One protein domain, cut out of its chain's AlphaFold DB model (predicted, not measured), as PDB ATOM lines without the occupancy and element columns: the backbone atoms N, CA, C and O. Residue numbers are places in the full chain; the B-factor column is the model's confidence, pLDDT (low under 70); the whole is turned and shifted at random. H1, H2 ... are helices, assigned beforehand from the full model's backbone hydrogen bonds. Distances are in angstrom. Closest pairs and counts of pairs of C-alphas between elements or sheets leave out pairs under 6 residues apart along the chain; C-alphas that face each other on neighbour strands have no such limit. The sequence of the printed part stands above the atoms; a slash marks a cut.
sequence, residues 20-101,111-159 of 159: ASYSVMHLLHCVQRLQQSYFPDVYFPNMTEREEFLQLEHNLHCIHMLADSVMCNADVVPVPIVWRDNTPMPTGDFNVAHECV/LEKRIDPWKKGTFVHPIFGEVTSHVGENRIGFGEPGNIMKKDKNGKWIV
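Overview. This is residues 20 to 101 and 111 to 159 of the 159 residues of an uncharacterized protein of Zymoseptoria tritici ST99CH_1A5 (UniProt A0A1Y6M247). This domain has little regular structure: two helices, H1 and H3, pack on each other in the middle, and long unnamed stretches reach to opposite ends, near Asp 85 and Ile 127. The 131 printed residues, class all helix, have 44 in H1, H2 and H3, in that order, and no named strand. The whole is loose, radius of gyration of the C-alphas 19.8 A, and spans 66 by 39 by 29 A.

Arrangement. H1, residues 23 to 37, touches residues 55 to 66 alone of H3, residues 49 to 73; the closest C-alphas, Cys 30 and Cys 62, are 4.9 A apart. They run opposite ways at a steep tilt of 44 degrees. H2, residues 40 to 43, is apart from H3 and close but not clearly touching H1. In H1 and H3 every O i to N i+4 pair is within hydrogen-bond range; H2 is too short for one.

Along the chain. H1, 21.0 A long, begins at C-alpha 23 (289.454, 208.217, 264.837). H2 is 5.2 A long. H3, 36.4 A, ends at C-alpha 73 (285.740, 217.270, 257.382).

Size, cuts and confidence. Residues 102 to 110 are not printed, a gap of 16.3 A between C-alphas 101 and 111. Both helix links are tight. Residues 84 to 89 stand free. Residues 135 to 144, 155, 157 and 159 have pLDDT under 70.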
ATOM      1  N   ALA A  20     289.081 198.103 266.406       87.44
ATOM      2  CA  ALA A  20     289.367 199.428 265.878       87.44
ATOM      3  C   ALA A  20     289.100 200.483 266.954       87.44
ATOM      4  O   ALA A  20     288.225 200.304 267.802       87.44
ATOM      5  N   SER A  21     289.831 201.593 266.887       84.12
ATOM      6  CA  SER A  21     289.500 202.806 267.631       84.12
ATOM      7  C   SER A  21     288.739 203.765 266.723       84.12
ATOM      8  O   SER A  21     288.992 203.836 265.517       84.12
ATOM      9  N   TYR A  22     287.811 204.525 267.297       87.25
ATOM     10  CA  TYR A  22     287.205 205.637 266.584       87.25
ATOM     11  C   TYR A  22     288.247 206.740 266.404       87.25
ATOM     12  O   TYR A  22     288.832 207.202 267.382       87.25
ATOM     13  N   SER A  23     288.443 207.198 265.163       89.56
ATOM     14  CA  SER A  23     289.454 208.217 264.837       89.56
ATOM     15  C   SER A  23     289.339 209.457 265.736       89.56
ATOM     16  O   SER A  23     290.341 209.926 266.268       89.56
ATOM     17  N   VAL A  24     288.114 209.909 266.034       90.38
ATOM     18  CA  VAL A  24     287.862 211.068 266.908       90.38
ATOM     19  C   VAL A  24     288.454 210.925 268.316       90.38
ATOM     20  O   VAL A  24     288.959 211.902 268.858       90.38
ATOM     21  N   MET A  25     288.485 209.718 268.887       88.50
ATOM     22  CA  MET A  25     289.073 209.495 270.214       88.50
ATOM     23  C   MET A  25     290.595 209.654 270.186       88.50
ATOM     24  O   MET A  25     291.186 210.169 271.135       88.50
ATOM     25  N   HIS A  26     291.231 209.269 269.076       89.69
ATOM     26  CA  HIS A  26     292.656 209.516 268.858       89.69
ATOM     27  C   HIS A  26     292.936 211.001 268.606       89.69
ATOM     28  O   HIS A  26     293.917 211.529 269.118       89.69
ATOM     29  N   LEU A  27     292.065 211.710 267.880       92.12
ATOM     30  CA  LEU A  27     292.195 213.160 267.680       92.12
ATOM     31  C   LEU A  27     292.052 213.939 268.995       92.12
ATOM     32  O   LEU A  27     292.839 214.848 269.246       92.12
ATOM     33  N   LEU A  28     291.118 213.556 269.871       91.31
ATOM     34  CA  LEU A  28     290.993 214.148 271.209       91.31
ATOM     35  C   LEU A  28     292.245 213.894 272.061       91.31
ATOM     36  O   LEU A  28     292.728 214.806 272.730       91.31
ATOM     37  N   HIS A  29     292.829 212.694 271.976       90.12
ATOM     38  CA  HIS A  29     294.122 212.395 272.602       90.12
ATOM     39  C   HIS A  29     295.233 213.292 272.049       90.12
ATOM     40  O   HIS A  29     296.038 213.815 272.814       90.12
ATOM     41  N   CYS A  30     295.255 213.526 270.733       92.06
ATOM     42  CA  CYS A  30     296.206 214.444 270.107       92.06
ATOM     43  C   CYS A  30     296.077 215.864 270.676       92.06
ATOM     44  O   CYS A  30     297.087 216.459 271.043       92.06
ATOM     45  N   VAL A  31     294.854 216.388 270.810       92.38
ATOM     46  CA  VAL A  31     294.615 217.714 271.406       92.38
ATOM     47  C   VAL A  31     295.115 217.766 272.850       92.38
ATOM     48  O   VAL A  31     295.858 218.680 273.210       92.38
ATOM     49  N   GLN A  32     294.772 216.766 273.663       88.75
ATOM     50  CA  GLN A  32     295.216 216.688 275.054       88.75
ATOM     51  C   GLN A  32     296.749 216.606 275.161       88.75
ATOM     52  O   GLN A  32     297.347 217.314 275.971       88.75
ATOM     53  N   ARG A  33     297.409 215.793 274.328       88.31
ATOM     54  CA  ARG A  33     298.876 215.661 274.321       88.31
ATOM     55  C   ARG A  33     299.580 216.941 273.885       88.31
ATOM     56  O   ARG A  33     300.581 217.298 274.495       88.31
ATOM     57  N   LEU A  34     299.041 217.654 272.895       92.06
ATOM     58  CA  LEU A  34     299.567 218.957 272.477       92.06
ATOM     59  C   LEU A  34     299.387 220.028 273.560       92.06
ATOM     60  O   LEU A  34     300.246 220.886 273.730       92.06
ATOM     61  N   GLN A  35     298.300 219.971 274.334       90.31
ATOM     62  CA  GLN A  35     298.146 220.846 275.496       90.31
ATOM     63  C   GLN A  35     299.195 220.529 276.572       90.31
ATOM     64  O   GLN A  35     299.822 221.440 277.111       90.31
ATOM     65  N   GLN A  36     299.397 219.247 276.883       89.88
ATOM     66  CA  GLN A  36     300.378 218.807 277.877       89.88
ATOM     67  C   GLN A  36     301.812 219.159 277.466       89.88
ATOM     68  O   GLN A  36     302.610 219.537 278.321       89.88
ATOM     69  N   SER A  37     302.141 219.085 276.172       90.75
ATOM     70  CA  SER A  37     303.484 219.403 275.673       90.75
ATOM     71  C   SER A  37     303.855 220.882 275.803       90.75
ATOM     72  O   SER A  37     305.039 221.203 275.801       90.75
ATOM     73  N   TYR A  38     302.875 221.773 275.995       91.81
ATOM     74  CA  TYR A  38     303.122 223.175 276.341       91.81
ATOM     75  C   TYR A  38     303.577 223.364 277.802       91.81
ATOM     76  O   TYR A  38     304.154 224.395 278.141       91.81
ATOM     77  N   PHE A  39     303.358 222.368 278.668       92.44
ATOM     78  CA  PHE A  39     303.762 222.375 280.079       92.44
ATOM     79  C   PHE A  39     304.601 221.128 280.426       92.44
ATOM     80  O   PHE A  39     304.204 220.329 281.283       92.44
ATOM     81  N   PRO A  40     305.760 220.930 279.769       89.81
ATOM     82  CA  PRO A  40     306.528 219.693 279.878       89.81
ATOM     83  C   PRO A  40     307.039 219.438 281.300       89.81
ATOM     84  O   PRO A  40     306.987 218.302 281.752       89.81
ATOM     85  N   ASP A  41     307.406 220.476 282.054       91.44
ATOM     86  CA  ASP A  41     307.872 220.333 283.443       91.44
ATOM     87  C   ASP A  41     306.818 219.718 284.380       91.44
ATOM     88  O   ASP A  41     307.156 219.141 285.412       91.44
ATOM     89  N   VAL A  42     305.533 219.847 284.035       92.50
ATOM     90  CA  VAL A  42     304.415 219.320 284.827       92.50
ATOM     91  C   VAL A  42     304.040 217.913 284.373       92.50
ATOM     92  O   VAL A  42     303.847 217.028 285.205       92.50
ATOM     93  N   TYR A  43     303.905 217.706 283.062       88.62
ATOM     94  CA  TYR A  43     303.349 216.467 282.506       88.62
ATOM     95  C   TYR A  43     304.404 215.444 282.084       88.62
ATOM     96  O   TYR A  43     304.112 214.251 282.043       88.62
ATOM     97  N   PHE A  44     305.621 215.895 281.792       90.56
ATOM     98  CA  PHE A  44     306.739 215.070 281.345       90.56
ATOM     99  C   PHE A  44     308.044 215.466 282.072       90.56
ATOM    100  O   PHE A  44     309.038 215.801 281.425       90.56
ATOM    101  N   PRO A  45     308.066 215.480 283.421       94.00
ATOM    102  CA  PRO A  45     309.249 215.892 284.165       94.00
ATOM    103  C   PRO A  45     310.403 214.899 283.980       94.00
ATOM    104  O   PRO A  45     310.192 213.688 283.961       94.00
ATOM    105  N   ASN A  46     311.635 215.415 283.957       94.50
ATOM    106  CA  ASN A  46     312.877 214.628 283.917       94.50
ATOM    107  C   ASN A  46     313.027 213.713 282.689       94.50
ATOM    108  O   ASN A  46     313.603 212.630 282.802       94.50
ATOM    109  N   MET A  47     312.528 214.136 281.525       93.19
ATOM    110  CA  MET A  47     312.779 213.411 280.281       93.19
ATOM    111  C   MET A  47     314.272 213.367 279.947       93.19
ATOM    112  O   MET A  47     315.003 214.346 280.077       93.19
ATOM    113  N   THR A  48     314.713 212.212 279.470       95.06
ATOM    114  CA  THR A  48     315.982 212.054 278.763       95.06
ATOM    115  C   THR A  48     315.903 212.682 277.369       95.06
ATOM    116  O   THR A  48     314.823 212.804 276.795       95.06
ATOM    117  N   GLU A  49     317.049 212.982 276.754       94.38
ATOM    118  CA  GLU A  49     317.118 213.494 275.370       94.38
ATOM    119  C   GLU A  49     316.374 212.581 274.373       94.38
ATOM    120  O   GLU A  49     315.697 213.036 273.449       94.38
ATOM    121  N   ARG A  50     316.440 211.259 274.588       92.12
ATOM    122  CA  ARG A  50     315.704 210.296 273.766       92.12
ATOM    123  C   ARG A  50     314.192 210.443 273.933       92.12
ATOM    124  O   ARG A  50     313.466 210.323 272.946       92.12
ATOM    125  N   GLU A  51     313.716 210.661 275.152       90.00
ATOM    126  CA  GLU A  51     312.293 210.851 275.434       90.00
ATOM    127  C   GLU A  51     311.791 212.189 274.897       90.00
ATOM    128  O   GLU A  51     310.714 212.218 274.309       90.00
ATOM    129  N   GLU A  52     312.581 213.260 274.989       91.44
ATOM    130  CA  GLU A  52     312.262 214.552 274.369       91.44
ATOM    131  C   GLU A  52     312.084 214.421 272.852       91.44
ATOM    132  O   GLU A  52     311.094 214.898 272.291       91.44
ATOM    133  N   PHE A  53     312.995 213.706 272.185       91.62
ATOM    134  CA  PHE A  53     312.872 213.425 270.756       91.62
ATOM    135  C   PHE A  53     311.597 212.633 270.436       91.62
ATOM    136  O   PHE A  53     310.868 212.976 269.507       91.62
ATOM    137  N   LEU A  54     311.290 211.597 271.222       89.69
ATOM    138  CA  LEU A  54     310.061 210.817 271.049       89.69
ATOM    139  C   LEU A  54     308.800 211.661 271.286       89.69
ATOM    140  O   LEU A  54     307.810 211.485 270.574       89.69
ATOM    141  N   GLN A  55     308.820 212.596 272.242       89.75
ATOM    142  CA  GLN A  55     307.715 213.539 272.433       89.75
ATOM    143  C   GLN A  55     307.544 214.462 271.230       89.75
ATOM    144  O   GLN A  55     306.412 214.713 270.818       89.75
ATOM    145  N   LEU A  56     308.637 214.942 270.633       91.19
ATOM    146  CA  LEU A  56     308.573 215.743 269.413       91.19
ATOM    147  C   LEU A  56     307.957 214.950 268.253       91.19
ATOM    148  O   LEU A  56     307.042 215.452 267.600       91.19
ATOM    149  N   GLU A  57     308.400 213.711 268.023       92.25
ATOM    150  CA  GLU A  57     307.813 212.837 266.997       92.25
ATOM    151  C   GLU A  57     306.315 212.612 267.233       92.25
ATOM    152  O   GLU A  57     305.510 212.723 266.305       92.25
ATOM    153  N   HIS A  58     305.919 212.364 268.486       90.81
ATOM    154  CA  HIS A  58     304.516 212.198 268.863       90.81
ATOM    155  C   HIS A  58     303.707 213.470 268.578       90.81
ATOM    156  O   HIS A  58     302.624 213.389 268.000       90.81
ATOM    157  N   ASN A  59     304.229 214.649 268.927       91.69
ATOM    158  CA  ASN A  59     303.568 215.930 268.670       91.69
ATOM    159  C   ASN A  59     303.378 216.187 267.170       91.69
ATOM    160  O   ASN A  59     302.298 216.604 266.752       91.69
ATOM    161  N   LEU A  60     304.394 215.909 266.348       94.38
ATOM    162  CA  LEU A  60     304.304 216.065 264.893       94.38
ATOM    163  C   LEU A  60     303.272 215.106 264.285       94.38
ATOM    164  O   LEU A  60     302.448 215.526 263.476       94.38
ATOM    165  N   HIS A  61     303.248 213.846 264.731       93.38
ATOM    166  CA  HIS A  61     302.209 212.881 264.357       93.38
ATOM    167  C   HIS A  61     300.805 213.381 264.719       93.38
ATOM    168  O   HIS A  61     299.890 213.327 263.897       93.38
ATOM    169  N   CYS A  62     300.637 213.911 265.934       93.75
ATOM    170  CA  CYS A  62     299.379 214.496 266.389       93.75
ATOM    171  C   CYS A  62     298.924 215.655 265.494       93.75
ATOM    172  O   CYS A  62     297.756 215.706 265.111       93.75
ATOM    173  N   ILE A  63     299.837 216.562 265.133       95.94
ATOM    174  CA  ILE A  63     299.539 217.700 264.256       95.94
ATOM    175  C   ILE A  63     299.118 217.221 262.863       95.94
ATOM    176  O   ILE A  63     298.114 217.706 262.346       95.94
ATOM    177  N   HIS A  64     299.826 216.254 262.273       96.12
ATOM    178  CA  HIS A  64     299.474 215.722 260.954       96.12
ATOM    179  C   HIS A  64     298.096 215.046 260.953       96.12
ATOM    180  O   HIS A  64     297.275 215.344 260.093       96.12
ATOM    181  N   MET A  65     297.789 214.226 261.962       94.19
ATOM    182  CA  MET A  65     296.473 213.584 262.092       94.19
ATOM    183  C   MET A  65     295.332 214.600 262.261       94.19
ATOM    184  O   MET A  65     294.242 214.420 261.711       94.19
ATOM    185  N   LEU A  66     295.563 215.674 263.027       95.94
ATOM    186  CA  LEU A  66     294.598 216.766 263.167       95.94
ATOM    187  C   LEU A  66     294.404 217.509 261.841       95.94
ATOM    188  O   LEU A  66     293.265 217.787 261.475       95.94
ATOM    189  N   ALA A  67     295.488 217.784 261.112       96.75
ATOM    190  CA  ALA A  67     295.426 218.421 259.801       96.75
ATOM    191  C   ALA A  67     294.633 217.571 258.797       96.75
ATOM    192  O   ALA A  67     293.719 218.096 258.166       96.75
ATOM    193  N   ASP A  68     294.900 216.264 258.713       96.31
ATOM    194  CA  ASP A  68     294.136 215.340 257.866       96.31
ATOM    195  C   ASP A  68     292.640 215.390 258.202       96.31
ATOM    196  O   ASP A  68     291.799 215.527 257.315       96.31
ATOM    197  N   SER A  69     292.289 215.363 259.492       96.00
ATOM    198  CA  SER A  69     290.890 215.445 259.921       96.00
ATOM    199  C   SER A  69     290.223 216.771 259.546       96.00
ATOM    200  O   SER A  69     289.094 216.768 259.048       96.00
ATOM    201  N   VAL A  70     290.914 217.900 259.741       96.25
ATOM    202  CA  VAL A  70     290.416 219.230 259.354       96.25
ATOM    203  C   VAL A  70     290.196 219.299 257.846       96.25
ATOM    204  O   VAL A  70     289.145 219.753 257.403       96.25
ATOM    205  N   MET A  71     291.146 218.798 257.059       96.19
ATOM    206  CA  MET A  71     291.055 218.798 255.599       96.19
ATOM    207  C   MET A  71     289.951 217.873 255.078       96.19
ATOM    208  O   MET A  71     289.314 218.193 254.076       96.19
ATOM    209  N   CYS A  72     289.697 216.744 255.744       95.44
ATOM    210  CA  CYS A  72     288.658 215.798 255.338       95.44
ATOM    211  C   CYS A  72     287.239 216.218 255.740       95.44
ATOM    212  O   CYS A  72     286.299 215.872 255.028       95.44
ATOM    213  N   ASN A  73     287.068 216.913 256.870       94.38
ATOM    214  CA  ASN A  73     285.740 217.270 257.382       94.38
ATOM    215  C   ASN A  73     285.335 218.719 257.087       94.38
ATOM    216  O   ASN A  73     284.141 218.965 257.012       94.38
ATOM    217  N   ALA A  74     286.301 219.630 256.907       93.75
ATOM    218  CA  ALA A  74     286.142 221.052 256.589       93.75
ATOM    219  C   ALA A  74     284.976 221.764 257.310       93.75
ATOM    220  O   ALA A  74     283.824 221.709 256.886       93.75
ATOM    221  N   ASP A  75     285.288 222.533 258.355       93.94
ATOM    222  CA  ASP A  75     284.306 223.427 258.969       93.94
ATOM    223  C   ASP A  75     284.068 224.659 258.083       93.94
ATOM    224  O   ASP A  75     284.957 225.489 257.885       93.94
ATOM    225  N   VAL A  76     282.865 224.752 257.518       94.88
ATOM    226  CA  VAL A  76     282.482 225.795 256.555       94.88
ATOM    227  C   VAL A  76     281.712 226.956 257.186       94.88
ATOM    228  O   VAL A  76     281.216 227.819 256.458       94.88
ATOM    229  N   VAL A  77     281.592 227.007 258.518       95.62
ATOM    230  CA  VAL A  77     280.946 228.134 259.202       95.62
ATOM    231  C   VAL A  77     281.749 229.419 258.944       95.62
ATOM    232  O   VAL A  77     282.929 229.491 259.296       95.62
ATOM    233  N   PRO A  78     281.152 230.464 258.337       95.25
ATOM    234  CA  PRO A  78     281.874 231.698 258.053       95.25
ATOM    235  C   PRO A  78     282.283 232.412 259.342       95.25
ATOM    236  O   PRO A  78     281.446 232.625 260.213       95.25
ATOM    237  N   VAL A  79     283.538 232.863 259.419       96.56
ATOM    238  CA  VAL A  79     284.024 233.760 260.480       96.56
ATOM    239  C   VAL A  79     283.850 235.212 260.015       96.56
ATOM    240  O   VAL A  79     284.548 235.635 259.087       96.56
ATOM    241  N   PRO A  80     282.936 236.002 260.613       96.50
ATOM    242  CA  PRO A  80     282.746 237.394 260.233       96.50
ATOM    243  C   PRO A  80     283.977 238.238 260.557       96.50
ATOM    244  O   PRO A  80     284.612 238.056 261.594       96.50
ATOM    245  N   ILE A  81     284.274 239.215 259.706       97.31
ATOM    246  CA  ILE A  81     285.293 240.232 259.969       97.31
ATOM    247  C   ILE A  81     284.608 241.459 260.577       97.31
ATOM    248  O   ILE A  81     283.691 242.017 259.974       97.31
ATOM    249  N   VAL A  82     285.036 241.872 261.772       96.44
ATOM    250  CA  VAL A  82     284.394 242.926 262.571       96.44
ATOM    251  C   VAL A  82     285.383 244.004 263.018       96.44
ATOM    252  O   VAL A  82     286.566 243.741 263.248       96.44
ATOM    253  N   TRP A  83     284.882 245.228 263.182       97.38
ATOM    254  CA  TRP A  83     285.623 246.338 263.785       97.38
ATOM    255  C   TRP A  83     285.544 246.276 265.315       97.38
ATOM    256  O   TRP A  83     284.505 245.921 265.875       97.38
ATOM    257  N   ARG A  84     286.640 246.626 265.995       93.44
ATOM    258  CA  ARG A  84     286.713 246.753 267.458       93.44
ATOM    259  C   ARG A  84     287.397 248.075 267.804       93.44
ATOM    260  O   ARG A  84     288.362 248.447 267.146       93.44
ATOM    261  N   ASP A  85     286.945 248.746 268.858       95.88
ATOM    262  CA  ASP A  85     287.403 250.107 269.196       95.88
ATOM    263  C   ASP A  85     288.863 250.179 269.679       95.88
ATOM    264  O   ASP A  85     289.454 251.253 269.752       95.88
ATOM    265  N   ASN A  86     289.460 249.037 270.025       94.06
ATOM    266  CA  ASN A  86     290.804 248.940 270.591       94.06
ATOM    267  C   ASN A  86     291.903 248.615 269.563       94.06
ATOM    268  O   ASN A  86     293.063 248.479 269.954       94.06
ATOM    269  N   THR A  87     291.575 248.466 268.276       93.31
ATOM    270  CA  THR A  87     292.547 248.173 267.211       93.31
ATOM    271  C   THR A  87     292.173 248.889 265.909       93.31
ATOM    272  O   THR A  87     291.007 248.894 265.526       93.31
ATOM    273  N   PRO A  88     293.147 249.463 265.178       93.38
ATOM    274  CA  PRO A  88     292.889 250.071 263.874       93.38
ATOM    275  C   PRO A  88     292.626 249.040 262.762       93.38
ATOM    276  O   PRO A  88     292.143 249.413 261.697       93.38
ATOM    277  N   MET A  89     292.951 247.761 262.980       97.06
ATOM    278  CA  MET A  89     292.693 246.668 262.034       97.06
ATOM    279  C   MET A  89     291.463 245.857 262.461       97.06
ATOM    280  O   MET A  89     291.346 245.557 263.655       97.06
ATOM    281  N   PRO A  90     290.580 245.456 261.525       95.38
ATOM    282  CA  PRO A  90     289.462 244.585 261.851       95.38
ATOM    283  C   PRO A  90     289.976 243.183 262.211       95.38
ATOM    284  O   PRO A  90     291.076 242.786 261.823       95.38
ATOM    285  N   THR A  91     289.175 242.423 262.951       95.44
ATOM    286  CA  THR A  91     289.519 241.070 263.412       95.44
ATOM    287  C   THR A  91     288.371 240.096 263.159       95.44
ATOM    288  O   THR A  91     287.237 240.520 262.942       95.44
ATOM    289  N   GLY A  92     288.653 238.794 263.173       94.56
ATOM    290  CA  GLY A  92     287.620 237.763 263.083       94.56
ATOM    291  C   GLY A  92     286.787 237.680 264.365       94.56
ATOM    292  O   GLY A  92     287.339 237.710 265.467       94.56
ATOM    293  N   ASP A  93     285.465 237.561 264.240       92.56
ATOM    294  CA  ASP A  93     284.599 237.146 265.345       92.56
ATOM    295  C   ASP A  93     284.427 235.626 265.326       92.56
ATOM    296  O   ASP A  93     283.634 235.078 264.567       92.56
ATOM    297  N   PHE A  94     285.203 234.939 266.162       90.44
ATOM    298  CA  PHE A  94     285.182 233.479 266.262       90.44
ATOM    299  C   PHE A  94     284.036 232.947 267.142       90.44
ATOM    300  O   PHE A  94     283.948 231.741 267.359       90.44
ATOM    301  N   ASN A  95     283.149 233.811 267.655       89.88
ATOM    302  CA  ASN A  95     281.949 233.392 268.385       89.88
ATOM    303  C   ASN A  95     280.828 233.008 267.412       89.88
ATOM    304  O   ASN A  95     279.759 233.618 267.385       89.88
ATOM    305  N   VAL A  96     281.089 231.992 266.597       89.00
ATOM    306  CA  VAL A  96     280.134 231.446 265.635       89.00
ATOM    307  C   VAL A  96     279.619 230.097 266.123       89.00
ATOM    308  O   VAL A  96     280.304 229.363 266.837       89.00
ATOM    309  N   ALA A  97     278.367 229.788 265.798       90.19
ATOM    310  CA  ALA A  97     277.783 228.499 266.132       90.19
ATOM    311  C   ALA A  97     278.265 227.450 265.124       90.19
ATOM    312  O   ALA A  97     278.085 227.624 263.921       90.19
ATOM    313  N   HIS A  98     278.843 226.366 265.633       90.94
ATOM    314  CA  HIS A  98     279.260 225.212 264.843       90.94
ATOM    315  C   HIS A  98     278.236 224.087 264.976       90.94
ATOM    316  O   HIS A  98     277.609 223.935 266.029       90.94
ATOM    317  N   GLU A  99     278.095 223.271 263.936       89.75
ATOM    318  CA  GLU A  99     277.366 222.011 264.055       89.75
ATOM    319  C   GLU A  99     278.179 221.045 264.923       89.75
ATOM    320  O   GLU A  99     279.377 220.852 264.721       89.75
ATOM    321  N   CYS A 100     277.536 220.473 265.937       89.19
ATOM    322  CA  CYS A 100     278.170 219.565 266.882       89.19
ATOM    323  C   CYS A 100     277.509 218.192 266.810       89.19
ATOM    324  O   CYS A 100     276.299 218.080 266.630       89.19
ATOM    325  N   VAL A 101     278.313 217.152 267.009       91.19
ATOM    326  CA  VAL A 101     277.808 215.792 267.203       91.19
ATOM    327  C   VAL A 101     277.135 215.663 268.570       91.19
ATOM    328  O   VAL A 101     277.521 216.331 269.533       91.19
ATOM    329  N   LEU A 111     281.056 202.955 274.383       87.81
ATOM    330  CA  LEU A 111     281.215 202.206 275.631       87.81
ATOM    331  C   LEU A 111     280.572 200.820 275.552       87.81
ATOM    332  O   LEU A 111     281.183 199.846 275.986       87.81
ATOM    333  N   GLU A 112     279.399 200.708 274.926       91.06
ATOM    334  CA  GLU A 112     278.723 199.423 274.687       91.06
ATOM    335  C   GLU A 112     279.570 198.425 273.885       91.06
ATOM    336  O   GLU A 112     279.445 197.213 274.054       91.06
ATOM    337  N   LYS A 113     280.426 198.928 272.989       89.19
ATOM    338  CA  LYS A 113     281.258 198.119 272.081       89.19
ATOM    339  C   LYS A 113     282.711 198.038 272.535       89.19
ATOM    340  O   LYS A 113     283.544 197.461 271.832       89.19
ATOM    341  N   ARG A 114     283.031 198.623 273.690       88.25
ATOM    342  CA  ARG A 114     284.382 198.637 274.238       88.25
ATOM    343  C   ARG A 114     284.835 197.210 274.527       88.25
ATOM    344  O   ARG A 114     284.127 196.418 275.143       88.25
ATOM    345  N   ILE A 115     286.067 196.919 274.134       86.75
ATOM    346  CA  ILE A 115     286.765 195.693 274.505       86.75
ATOM    347  C   ILE A 115     287.819 196.009 275.565       86.75
ATOM    348  O   ILE A 115     288.400 197.096 275.572       86.75
ATOM    349  N   ASP A 116     288.056 195.059 276.465       83.81
ATOM    350  CA  ASP A 116     289.170 195.130 277.404       83.81
ATOM    351  C   ASP A 116     290.414 194.506 276.747       83.81
ATOM    352  O   ASP A 116     290.460 193.277 276.607       83.81
ATOM    353  N   PRO A 117     291.413 195.313 276.336       80.31
ATOM    354  CA  PRO A 117     292.620 194.804 275.684       80.31
ATOM    355  C   PRO A 117     293.406 193.821 276.559       80.31
ATOM    356  O   PRO A 117     294.124 192.970 276.037       80.31
ATOM    357  N   TRP A 118     293.253 193.917 277.879       82.94
ATOM    358  CA  TRP A 118     294.016 193.147 278.855       82.94
ATOM    359  C   TRP A 118     293.273 191.913 279.357       82.94
ATOM    360  O   TRP A 118     293.843 191.085 280.070       82.94
ATOM    361  N   LYS A 119     292.018 191.732 278.941       86.06
ATOM    362  CA  LYS A 119     291.306 190.483 279.164       86.06
ATOM    363  C   LYS A 119     291.972 189.365 278.360       86.06
ATOM    364  O   LYS A 119     292.207 189.490 277.157       86.06
ATOM    365  N   LYS A 120     292.238 188.246 279.035       86.00
ATOM    366  CA  LYS A 120     292.840 187.049 278.440       86.00
ATOM    367  C   LYS A 120     292.093 186.609 277.176       86.00
ATOM    368  O   LYS A 120     290.865 186.525 277.177       86.00
ATOM    369  N   GLY A 121     292.847 186.319 276.116       85.62
ATOM    370  CA  GLY A 121     292.312 185.886 274.825       85.62
ATOM    371  C   GLY A 121     291.750 187.000 273.932       85.62
ATOM    372  O   GLY A 121     291.332 186.697 272.819       85.62
ATOM    373  N   THR A 122     291.749 188.267 274.368       86.25
ATOM    374  CA  THR A 122     291.316 189.389 273.513       86.25
ATOM    375  C   THR A 122     292.310 189.639 272.386       86.25
ATOM    376  O   THR A 122     291.926 189.698 271.221       86.25
ATOM    377  N   PHE A 123     293.594 189.747 272.733       87.00
ATOM    378  CA  PHE A 123     294.682 189.933 271.783       87.00
ATOM    379  C   PHE A 123     295.700 188.802 271.931       87.00
ATOM    380  O   PHE A 123     296.336 188.641 272.976       87.00
ATOM    381  N   VAL A 124     295.838 188.007 270.869       85.88
ATOM    382  CA  VAL A 124     296.803 186.909 270.772       85.88
ATOM    383  C   VAL A 124     297.627 187.134 269.515       85.88
ATOM    384  O   VAL A 124     297.124 187.023 268.399       85.88
ATOM    385  N   HIS A 125     298.892 187.496 269.693       87.56
ATOM    386  CA  HIS A 125     299.802 187.713 268.581       87.56
ATOM    387  C   HIS A 125     300.172 186.366 267.935       87.56
ATOM    388  O   HIS A 125     300.579 185.457 268.664       87.56
ATOM    389  N   PRO A 126     300.147 186.226 266.595       86.31
ATOM    390  CA  PRO A 126     300.441 184.954 265.921       86.31
ATOM    391  C   PRO A 126     301.828 184.368 266.233       86.31
ATOM    392  O   PRO A 126     302.015 183.159 266.178       86.31
ATOM    393  N   ILE A 127     302.798 185.232 266.558       90.25
ATOM    394  CA  ILE A 127     304.190 184.850 266.864       90.25
ATOM    395  C   ILE A 127     304.479 184.850 268.373       90.25
ATOM    396  O   ILE A 127     305.248 184.023 268.848       90.25
ATOM    397  N   PHE A 128     303.886 185.781 269.129       88.25
ATOM    398  CA  PHE A 128     304.288 186.063 270.517       88.25
ATOM    399  C   PHE A 128     303.266 185.571 271.550       88.25
ATOM    400  O   PHE A 128     303.567 185.563 272.738       88.25
ATOM    401  N   GLY A 129     302.084 185.120 271.121       87.31
ATOM    402  CA  GLY A 129     301.034 184.647 272.019       87.31
ATOM    403  C   GLY A 129     300.285 185.783 272.721       87.31
ATOM    404  O   GLY A 129     300.068 186.850 272.147       87.31
ATOM    405  N   GLU A 130     299.815 185.527 273.942       86.19
ATOM    406  CA  GLU A 130     299.009 186.479 274.718       86.19
ATOM    407  C   GLU A 130     299.794 187.748 275.076       86.19
ATOM    408  O   GLU A 130     300.920 187.676 275.559       86.19
ATOM    409  N   VAL A 131     299.170 188.918 274.896       80.69
ATOM    410  CA  VAL A 131     299.809 190.226 275.156       80.69
ATOM    411  C   VAL A 131     299.405 190.856 276.494       80.69
ATOM    412  O   VAL A 131     299.743 192.005 276.772       80.69
ATOM    413  N   THR A 132     298.694 190.123 277.354       81.06
ATOM    414  CA  THR A 132     298.163 190.639 278.629       81.06
ATOM    415  C   THR A 132     299.244 191.061 279.632       81.06
ATOM    416  O   THR A 132     298.925 191.704 280.624       81.06
ATOM    417  N   SER A 133     300.516 190.727 279.393       79.12
ATOM    418  CA  SER A 133     301.669 191.166 280.195       79.12
ATOM    419  C   SER A 133     302.166 192.582 279.873       79.12
ATOM    420  O   SER A 133     303.027 193.084 280.587       79.12
ATOM    421  N   HIS A 134     301.643 193.232 278.829       74.19
ATOM    422  CA  HIS A 134     302.109 194.537 278.330       74.19
ATOM    423  C   HIS A 134     301.257 195.724 278.820       74.19
ATOM    424  O   HIS A 134     301.088 196.723 278.117       74.19
ATOM    425  N   VAL A 135     300.682 195.615 280.021       67.94
ATOM    426  CA  VAL A 135     299.811 196.653 280.594       67.94
ATOM    427  C   VAL A 135     300.586 197.965 280.756       67.94
ATOM    428  O   VAL A 135     301.652 197.989 281.366       67.94
ATOM    429  N   GLY A 136     300.026 199.065 280.244       60.53
ATOM    430  CA  GLY A 136     300.597 200.409 280.395       60.53
ATOM    431  C   GLY A 136     301.585 200.829 279.302       60.53
ATOM    432  O   GLY A 136     302.155 201.914 279.396       60.53
ATOM    433  N   GLU A 137     301.781 200.028 278.248       64.69
ATOM    434  CA  GLU A 137     302.554 200.480 277.088       64.69
ATOM    435  C   GLU A 137     301.852 201.643 276.365       64.69
ATOM    436  O   GLU A 137     300.737 201.516 275.858       64.69
ATOM    437  N   ASN A 138     302.536 202.784 276.268       57.75
ATOM    438  CA  ASN A 138     302.031 203.983 275.603       57.75
ATOM    439  C   ASN A 138     302.285 203.923 274.087       57.75
ATOM    440  O   ASN A 138     303.128 204.644 273.550       57.75
ATOM    441  N   ARG A 139     301.594 203.016 273.388       64.81
ATOM    442  CA  ARG A 139     301.676 202.917 271.922       64.81
ATOM    443  C   ARG A 139     300.738 203.920 271.255       64.81
ATOM    444  O   ARG A 139     299.596 204.107 271.678       64.81
ATOM    445  N   ILE A 140     301.198 204.524 270.160       57.59
ATOM    446  CA  ILE A 140     300.375 205.412 269.327       57.59
ATOM    447  C   ILE A 140     299.132 204.638 268.859       57.59
ATOM    448  O   ILE A 140     299.250 203.573 268.258       57.59
ATOM    449  N   GLY A 141     297.942 205.160 269.164       57.47
ATOM    450  CA  GLY A 141     296.661 204.534 268.809       57.47
ATOM    451  C   GLY A 141     296.180 203.422 269.752       57.47
ATOM    452  O   GLY A 141     295.097 202.887 269.529       57.47
ATOM    453  N   PHE A 142     296.942 203.093 270.804       60.84
ATOM    454  CA  PHE A 142     296.585 202.096 271.830       60.84
ATOM    455  C   PHE A 142     296.710 202.625 273.274       60.84
ATOM    456  O   PHE A 142     296.437 201.891 274.223       60.84
ATOM    457  N   GLY A 143     297.156 203.876 273.438       59.53
ATOM    458  CA  GLY A 143     297.275 204.562 274.726       59.53
ATOM    459  C   GLY A 143     295.931 205.002 275.317       59.53
ATOM    460  O   GLY A 143     294.864 204.576 274.873       59.53
ATOM    461  N   GLU A 144     295.990 205.866 276.333       65.88
ATOM    462  CA  GLU A 144     294.791 206.427 276.963       65.88
ATOM    463  C   GLU A 144     293.904 207.127 275.918       65.88
ATOM    464  O   GLU A 144     294.404 207.936 275.131       65.88
ATOM    465  N   PRO A 145     292.596 206.812 275.861       70.50
ATOM    466  CA  PRO A 145     291.692 207.501 274.954       70.50
ATOM    467  C   PRO A 145     291.619 208.983 275.330       70.50
ATOM    468  O   PRO A 145     291.652 209.335 276.509       70.50
ATOM    469  N   GLY A 146     291.480 209.849 274.325       75.19
ATOM    470  CA  GLY A 146     291.249 211.266 274.572       75.19
ATOM    471  C   GLY A 146     289.964 211.490 275.359       75.19
ATOM    472  O   GLY A 146     288.986 210.761 275.192       75.19
ATOM    473  N   ASN A 147     289.951 212.519 276.196       83.06
ATOM    474  CA  ASN A 147     288.754 212.884 276.939       83.06
ATOM    475  C   ASN A 147     287.816 213.744 276.086       83.06
ATOM    476  O   ASN A 147     288.258 214.630 275.348       83.06
ATOM    477  N   ILE A 148     286.511 213.500 276.210       85.62
ATOM    478  CA  ILE A 148     285.492 214.369 275.615       85.62
ATOM    479  C   ILE A 148     285.500 215.683 276.390       85.62
ATOM    480  O   ILE A 148     285.038 215.748 277.527       85.62
ATOM    481  N   MET A 149     286.028 216.732 275.767       81.50
ATOM    482  CA  MET A 149     286.100 218.056 276.375       81.50
ATOM    483  C   MET A 149     284.721 218.717 276.367       81.50
ATOM    484  O   MET A 149     284.013 218.698 275.357       81.50
ATOM    485  N   LYS A 150     284.355 219.367 277.469       80.81
ATOM    486  CA  LYS A 150     283.135 220.178 277.573       80.81
ATOM    487  C   LYS A 150     283.510 221.643 277.730       80.81
ATOM    488  O   LYS A 150     284.586 221.963 278.219       80.81
ATOM    489  N   LYS A 151     282.637 222.558 277.313       76.12
ATOM    490  CA  LYS A 151     282.775 223.970 277.686       76.12
ATOM    491  C   LYS A 151     282.033 224.210 278.996       76.12
ATOM    492  O   LYS A 151     280.905 223.750 279.158       76.12
ATOM    493  N   ASP A 152     282.659 224.921 279.925       77.31
ATOM    494  CA  ASP A 152     281.978 225.431 281.107       77.31
ATOM    495  C   ASP A 152     280.990 226.556 280.734       77.31
ATOM    496  O   ASP A 152     280.902 226.996 279.585       77.31
ATOM    497  N   LYS A 153     280.248 227.061 281.724       77.88
ATOM    498  CA  LYS A 153     279.277 228.157 281.546       77.88
ATOM    499  C   LYS A 153     279.875 229.462 280.995       77.88
ATOM    500  O   LYS A 153     279.123 230.338 280.585       77.88
ATOM    501  N   ASN A 154     281.199 229.605 281.020       74.75
ATOM    502  CA  ASN A 154     281.932 230.760 280.507       74.75
ATOM    503  C   ASN A 154     282.567 230.470 279.134       74.75
ATOM    504  O   ASN A 154     283.354 231.277 278.642       74.75
ATOM    505  N   GLY A 155     282.271 229.317 278.526       66.75
ATOM    506  CA  GLY A 155     282.831 228.906 277.242       66.75
ATOM    507  C   GLY A 155     284.257 228.354 277.321       66.75
ATOM    508  O   GLY A 155     284.857 228.104 276.273       66.75
ATOM    509  N   LYS A 156     284.814 228.147 278.523       72.06
ATOM    510  CA  LYS A 156     286.162 227.599 278.707       72.06
ATOM    511  C   LYS A 156     286.132 226.080 278.584       72.06
ATOM    512  O   LYS A 156     285.326 225.427 279.239       72.06
ATOM    513  N   TRP A 157     287.042 225.517 277.796       69.81
ATOM    514  CA  TRP A 157     287.220 224.070 277.718       69.81
ATOM    515  C   TRP A 157     287.677 223.489 279.062       69.81
ATOM    516  O   TRP A 157     288.628 223.979 279.677       69.81
ATOM    517  N   ILE A 158     286.985 222.444 279.492       73.69
ATOM    518  CA  ILE A 158     287.264 221.617 280.658       73.69
ATOM    519  C   ILE A 158     287.286 220.149 280.224       73.69
ATOM    520  O   ILE A 158     286.570 219.756 279.297       73.69
ATOM    521  N   VAL A 159     288.148 219.377 280.882       60.53
ATOM    522  CA  VAL A 159     288.243 217.917 280.756       60.53
ATOM    523  C   VAL A 159     287.313 217.277 281.773       60.53
ATOM    524  O   VAL A 159     287.318 217.761 282.929       60.53
TER     525      VAL A 159